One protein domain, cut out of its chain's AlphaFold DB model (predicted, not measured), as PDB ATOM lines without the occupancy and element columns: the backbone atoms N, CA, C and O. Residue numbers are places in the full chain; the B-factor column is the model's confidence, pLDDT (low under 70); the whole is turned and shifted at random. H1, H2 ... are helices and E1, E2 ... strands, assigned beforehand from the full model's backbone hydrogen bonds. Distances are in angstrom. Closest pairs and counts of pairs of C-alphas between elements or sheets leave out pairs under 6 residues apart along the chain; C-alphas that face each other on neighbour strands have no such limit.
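Overview. This is residues 77 to 122 of the 124 residues of the protein "HTH cro/C1-type domain-containing protein" of Clostridium bolteae (strain ATCC BAA-613 / WAL 16351) (UniProt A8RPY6). Picture a flat, open T: the long helix H1 is the stem, and at its far end stands a crossbar made of the hairpin of E1 and E2 at one end and the helix H2 at the other. Most of the stem sticks out with nothing packed on it, residues 80 to 86 and 88 to 96 standing free. The printed part has 46 residues with two named helices and two named strands, in the order H1, E1, E2, H2; the two-strand sheet E1 - E2 is antiparallel, and the class is mixed, helices and strands. The whole is extended, with a radius of gyration of the C-alphas of 14.9 A and spans of 40 by 31 by 7 A.

Arrangement. Start with H1, residues 82 to 98, and go on over a tight link to E1, residues 101 to 104. Another tight link leads to E2, residues 107 to 110, which forms a hairpin with E1. These strands are antiparallel, with 135 degrees between their directions. Look across the pair: the C-alphas of Leu 101 and Leu 110, which face each other, are 4.6 A apart, and N 102 and O 109 are within hydrogen-bond range at 2.8 A, as are N 109 and O 102 at 2.9 A. A tight link of one residue then leads to H2, residues 112 to 122. E1 and H2 are near each other, with 5 pairs of C-alphas within 10 A. H1 is apart from both E2 and H2, with no C-alpha of either within 8 A of it. In H1 and H2 every O i to N i+4 pair is within hydrogen-bond range.

Along the chain. Find C-alpha 82 at (5.796, -10.541, -71.736); from there H1 runs 24.0 A to C-alpha 98 at (-13.173, -22.812, -79.885). E1 measures 9.6 A and E2 10.0 A from first to last C-alpha. H2 covers 15.5 A and ends at C-alpha 122, at (-23.358, -16.877, -65.252).

Size, cuts and confidence. The two C-alphas farthest apart are those of Glu 80 and Gly 105, at 42.1 A. The printed part has no cut, and its three links between named elements are tight. Check the B-factor column for the model's confidence: the mean pLDDT of the printed part is 76.2, with residues 77 to 89 and residue 91 under 70.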
ATOM      1  N   ARG A  77      10.543 -18.200 -79.731       63.03
ATOM      2  CA  ARG A  77      11.368 -17.169 -79.114       63.03
ATOM      3  C   ARG A  77      11.407 -17.521 -77.637       63.03
ATOM      4  O   ARG A  77      10.347 -17.647 -77.035       63.03
ATOM      5  N   TYR A  78      12.600 -17.658 -77.054       52.72
ATOM      6  CA  TYR A  78      12.728 -17.396 -75.623       52.72
ATOM      7  C   TYR A  78      12.331 -15.931 -75.469       52.72
ATOM      8  O   TYR A  78      13.064 -15.032 -75.879       52.72
ATOM      9  N   GLY A  79      11.083 -15.714 -75.078       49.56
ATOM     10  CA  GLY A  79      10.501 -14.393 -75.019       49.56
ATOM     11  C   GLY A  79      11.247 -13.531 -74.017       49.56
ATOM     12  O   GLY A  79      11.610 -13.998 -72.939       49.56
ATOM     13  N   GLU A  80      11.361 -12.236 -74.303       48.47
ATOM     14  CA  GLU A  80      11.207 -11.303 -73.194       48.47
ATOM     15  C   GLU A  80       9.915 -11.694 -72.442       48.47
ATOM     16  O   GLU A  80       8.913 -11.992 -73.112       48.47
ATOM     17  N   PRO A  81       9.912 -11.724 -71.093       50.44
ATOM     18  CA  PRO A  81       8.882 -12.372 -70.267       50.44
ATOM     19  C   PRO A  81       7.416 -12.080 -70.636       50.44
ATOM     20  O   PRO A  81       6.538 -12.898 -70.377       50.44
ATOM     21  N   LYS A  82       7.137 -10.942 -71.284       48.34
ATOM     22  CA  LYS A  82       5.796 -10.541 -71.736       48.34
ATOM     23  C   LYS A  82       5.211 -11.420 -72.849       48.34
ATOM     24  O   LYS A  82       4.013 -11.667 -72.863       48.34
ATOM     25  N   THR A  83       6.038 -11.933 -73.760       48.72
ATOM     26  CA  THR A  83       5.544 -12.695 -74.928       48.72
ATOM     27  C   THR A  83       5.122 -14.130 -74.598       48.72
ATOM     28  O   THR A  83       4.328 -14.711 -75.333       48.72
ATOM     29  N   TYR A  84       5.594 -14.694 -73.480       53.41
ATOM     30  CA  TYR A  84       5.152 -16.013 -73.010       53.41
ATOM     31  C   TYR A  84       3.706 -15.955 -72.504       53.41
ATOM     32  O   TYR A  84       2.875 -16.753 -72.924       53.41
ATOM     33  N   GLN A  85       3.385 -14.928 -71.710       55.44
ATOM     34  CA  GLN A  85       2.020 -14.685 -71.244       55.44
ATOM     35  C   GLN A  85       1.071 -14.405 -72.409       55.44
ATOM     36  O   GLN A  85      -0.009 -14.974 -72.450       55.44
ATOM     37  N   GLU A  86       1.464 -13.584 -73.388       55.12
ATOM     38  CA  GLU A  86       0.611 -13.314 -74.555       55.12
ATOM     39  C   GLU A  86       0.318 -14.577 -75.375       55.12
ATOM     40  O   GLU A  86      -0.813 -14.757 -75.824       55.12
ATOM     41  N   ASN A  87       1.300 -15.467 -75.545       56.19
ATOM     42  CA  ASN A  87       1.103 -16.727 -76.263       56.19
ATOM     43  C   ASN A  87       0.261 -17.727 -75.458       56.19
ATOM     44  O   ASN A  87      -0.653 -18.317 -76.028       56.19
ATOM     45  N   GLU A  88       0.501 -17.880 -74.152       64.19
ATOM     46  CA  GLU A  88      -0.332 -18.716 -73.276       64.19
ATOM     47  C   GLU A  88      -1.775 -18.204 -73.226       64.19
ATOM     48  O   GLU A  88      -2.708 -18.971 -73.454       64.19
ATOM     49  N   ILE A  89      -1.969 -16.897 -73.022       68.31
ATOM     50  CA  ILE A  89      -3.284 -16.246 -73.034       68.31
ATOM     51  C   ILE A  89      -3.952 -16.445 -74.394       68.31
ATOM     52  O   ILE A  89      -5.128 -16.788 -74.449       68.31
ATOM     53  N   ARG A  90      -3.224 -16.283 -75.505       70.69
ATOM     54  CA  ARG A  90      -3.775 -16.499 -76.847       70.69
ATOM     55  C   ARG A  90      -4.217 -17.948 -77.045       70.69
ATOM     56  O   ARG A  90      -5.310 -18.158 -77.561       70.69
ATOM     57  N   THR A  91      -3.412 -18.929 -76.643       69.94
ATOM     58  CA  THR A  91      -3.762 -20.355 -76.733       69.94
ATOM     59  C   THR A  91      -4.972 -20.688 -75.863       69.94
ATOM     60  O   THR A  91      -5.903 -21.335 -76.342       69.94
ATOM     61  N   LEU A  92      -5.012 -20.185 -74.627       73.56
ATOM     62  CA  LEU A  92      -6.150 -20.340 -73.717       73.56
ATOM     63  C   LEU A  92      -7.425 -19.707 -74.292       73.56
ATOM     64  O   LEU A  92      -8.462 -20.360 -74.315       73.56
ATOM     65  N   ILE A  93      -7.346 -18.484 -74.830       75.81
ATOM     66  CA  ILE A  93      -8.474 -17.806 -75.489       75.81
ATOM     67  C   ILE A  93      -8.957 -18.611 -76.696       75.81
ATOM     68  O   ILE A  93     -10.158 -18.799 -76.857       75.81
ATOM     69  N   ILE A  94      -8.051 -19.093 -77.554       76.31
ATOM     70  CA  ILE A  94      -8.417 -19.882 -78.740       76.31
ATOM     71  C   ILE A  94      -9.115 -21.182 -78.331       76.31
ATOM     72  O   ILE A  94     -10.126 -21.526 -78.940       76.31
ATOM     73  N   SER A  95      -8.606 -21.884 -77.316       75.81
ATOM     74  CA  SER A  95      -9.233 -23.114 -76.820       75.81
ATOM     75  C   SER A  95     -10.604 -22.832 -76.204       75.81
ATOM     76  O   SER A  95     -11.580 -23.502 -76.537       75.81
ATOM     77  N   GLU A  96     -10.726 -21.790 -75.375       83.94
ATOM     78  CA  GLU A  96     -11.996 -21.439 -74.736       83.94
ATOM     79  C   GLU A  96     -13.046 -20.995 -75.762       83.94
ATOM     80  O   GLU A  96     -14.160 -21.515 -75.775       83.94
ATOM     81  N   LEU A  97     -12.679 -20.099 -76.684       81.88
ATOM     82  CA  LEU A  97     -13.572 -19.635 -77.749       81.88
ATOM     83  C   LEU A  97     -13.908 -20.746 -78.751       81.88
ATOM     84  O   LEU A  97     -15.024 -20.798 -79.265       81.88
ATOM     85  N   GLY A  98     -12.974 -21.668 -79.001       82.50
ATOM     86  CA  GLY A  98     -13.173 -22.812 -79.885       82.50
ATOM     87  C   GLY A  98     -14.326 -23.721 -79.452       82.50
ATOM     88  O   GLY A  98     -14.998 -24.299 -80.306       82.50
ATOM     89  N   LYS A  99     -14.630 -23.791 -78.149       86.56
ATOM     90  CA  LYS A  99     -15.761 -24.568 -77.609       86.56
ATOM     91  C   LYS A  99     -17.121 -24.055 -78.074       86.56
ATOM     92  O   LYS A  99     -18.089 -24.813 -78.009       86.56
ATOM     93  N   PHE A 100     -17.203 -22.803 -78.515       89.31
ATOM     94  CA  PHE A 100     -18.430 -22.172 -79.002       89.31
ATOM     95  C   PHE A 100     -18.544 -22.205 -80.526       89.31
ATOM     96  O   PHE A 100     -19.374 -21.500 -81.085       89.31
ATOM     97  N   LEU A 101     -17.717 -22.990 -81.218       87.75
ATOM     98  CA  LEU A 101     -17.837 -23.201 -82.656       87.75
ATOM     99  C   LEU A 101     -18.536 -24.536 -82.945       87.75
ATOM    100  O   LEU A 101     -18.225 -25.555 -82.327       87.75
ATOM    101  N   LYS A 102     -19.438 -24.549 -83.930       88.06
ATOM    102  CA  LYS A 102     -20.052 -25.759 -84.498       88.06
ATOM    103  C   LYS A 102     -19.821 -25.840 -86.002       88.06
ATOM    104  O   LYS A 102     -19.614 -24.830 -86.673       88.06
ATOM    105  N   LYS A 103     -19.850 -27.057 -86.547       89.12
ATOM    106  CA  LYS A 103     -19.756 -27.269 -87.996       89.12
ATOM    107  C   LYS A 103     -21.121 -27.119 -88.650       89.12
ATOM    108  O   LYS A 103     -22.068 -27.790 -88.255       89.12
ATOM    109  N   GLU A 104     -21.174 -26.325 -89.710       84.94
ATOM    110  CA  GLU A 104     -22.316 -26.224 -90.610       84.94
ATOM    111  C   GLU A 104     -21.820 -26.433 -92.049       84.94
ATOM    112  O   GLU A 104     -21.178 -25.575 -92.667       84.94
ATOM    113  N   GLY A 105     -22.017 -27.652 -92.559       84.56
ATOM    114  CA  GLY A 105     -21.396 -28.100 -93.806       84.56
ATOM    115  C   GLY A 105     -19.863 -28.058 -93.726       84.56
ATOM    116  O   GLY A 105     -19.258 -28.701 -92.870       84.56
ATOM    117  N   ASN A 106     -19.234 -27.286 -94.617       86.12
ATOM    118  CA  ASN A 106     -17.773 -27.112 -94.670       86.12
ATOM    119  C   ASN A 106     -17.257 -25.902 -93.866       86.12
ATOM    120  O   ASN A 106     -16.066 -25.601 -93.936       86.12
ATOM    121  N   LYS A 107     -18.125 -25.182 -93.146       78.75
ATOM    122  CA  LYS A 107     -17.754 -23.992 -92.367       78.75
ATOM    123  C   LYS A 107     -17.849 -24.271 -90.869       78.75
ATOM    124  O   LYS A 107     -18.669 -25.075 -90.432       78.75
ATOM    125  N   GLU A 108     -17.010 -23.594 -90.090       86.50
ATOM    126  CA  GLU A 108     -17.210 -23.440 -88.646       86.50
ATOM    127  C   GLU A 108     -17.951 -22.123 -88.410       86.50
ATOM    128  O   GLU A 108     -17.532 -21.076 -88.908       86.50
ATOM    129  N   ILE A 109     -19.058 -22.193 -87.681       87.69
ATOM    130  CA  ILE A 109     -19.876 -21.048 -87.282       87.69
ATOM    131  C   ILE A 109     -19.995 -21.011 -85.760       87.69
ATOM    132  O   ILE A 109     -19.721 -22.006 -85.090       87.69
ATOM    133  N   LEU A 110     -20.404 -19.870 -85.210       88.19
ATOM    134  CA  LEU A 110     -20.681 -19.747 -83.782       88.19
ATOM    135  C   LEU A 110     -21.925 -20.558 -83.402       88.19
ATOM    136  O   LEU A 110     -22.926 -20.586 -84.116       88.19
ATOM    137  N   ASP A 111     -21.846 -21.227 -82.262       91.81
ATOM    138  CA  ASP A 111     -22.940 -21.968 -81.663       91.81
ATOM    139  C   ASP A 111     -23.703 -21.072 -80.681       91.81
ATOM    140  O   ASP A 111     -23.462 -21.086 -79.474       91.81
ATOM    141  N   GLU A 112     -24.592 -20.243 -81.228       89.00
ATOM    142  CA  GLU A 112     -25.339 -19.223 -80.478       89.00
ATOM    143  C   GLU A 112     -26.162 -19.814 -79.321       89.00
ATOM    144  O   GLU A 112     -26.181 -19.242 -78.236       89.00
ATOM    145  N   GLU A 113     -26.759 -21.000 -79.495       89.62
ATOM    146  CA  GLU A 113     -27.514 -21.685 -78.432       89.62
ATOM    147  C   GLU A 113     -26.626 -22.002 -77.224       89.62
ATOM    148  O   GLU A 113     -26.980 -21.716 -76.079       89.62
ATOM    149  N   LYS A 114     -25.428 -22.535 -77.479       89.75
ATOM    150  CA  LYS A 114     -24.459 -22.884 -76.438       89.75
ATOM    151  C   LYS A 114     -23.912 -21.651 -75.716       89.75
ATOM    152  O   LYS A 114     -23.634 -21.709 -74.515       89.75
ATOM    153  N   ILE A 115     -23.751 -20.540 -76.436       88.56
ATOM    154  CA  ILE A 115     -23.359 -19.252 -75.852       88.56
ATOM    155  C   ILE A 115     -24.459 -18.761 -74.903       88.56
ATOM    156  O   ILE A 115     -24.175 -18.490 -73.739       88.56
ATOM    157  N   GLU A 116     -25.712 -18.726 -75.359       89.19
ATOM    158  CA  GLU A 116     -26.862 -18.278 -74.565       89.19
ATOM    159  C   GLU A 116     -27.088 -19.138 -73.311       89.19
ATOM    160  O   GLU A 116     -27.308 -18.611 -72.218       89.19
ATOM    161  N   GLU A 117     -26.969 -20.465 -73.416       89.38
ATOM    162  CA  GLU A 117     -27.034 -21.360 -72.252       89.38
ATOM    163  C   GLU A 117     -25.937 -21.076 -71.222       89.38
ATOM    164  O   GLU A 117     -26.169 -21.166 -70.015       89.38
ATOM    165  N   THR A 118     -24.734 -20.745 -71.688       86.88
ATOM    166  CA  THR A 118     -23.605 -20.435 -70.807       86.88
ATOM    167  C   THR A 118     -23.801 -19.078 -70.131       86.88
ATOM    168  O   THR A 118     -23.579 -18.961 -68.929       86.88
ATOM    169  N   LEU A 119     -24.287 -18.073 -70.867       87.81
ATOM    170  CA  LEU A 119     -24.600 -16.745 -70.329       87.81
ATOM    171  C   LEU A 119     -25.713 -16.791 -69.277       87.81
ATOM    172  O   LEU A 119     -25.635 -16.074 -68.282       87.81
ATOM    173  N   LYS A 120     -26.718 -17.659 -69.446       89.75
ATOM    174  CA  LYS A 120     -27.761 -17.870 -68.429       89.75
ATOM    175  C   LYS A 120     -27.186 -18.373 -67.106       89.75
ATOM    176  O   LYS A 120     -27.517 -17.817 -66.071       89.75
ATOM    177  N   LYS A 121     -26.266 -19.343 -67.148       87.00
ATOM    178  CA  LYS A 121     -25.623 -19.923 -65.951       87.00
ATOM    179  C   LYS A 121     -24.692 -18.960 -65.208       87.00
ATOM    180  O   LYS A 121     -24.359 -19.218 -64.062       87.00
ATOM    181  N   ILE A 122     -24.217 -17.903 -65.868       85.62
ATOM    182  CA  ILE A 122     -23.358 -16.877 -65.252       85.62
ATOM    183  C   ILE A 122     -24.195 -15.829 -64.504       85.62
ATOM    184  O   ILE A 122     -23.699 -15.206 -63.570       85.62
TER     185      ILE A 122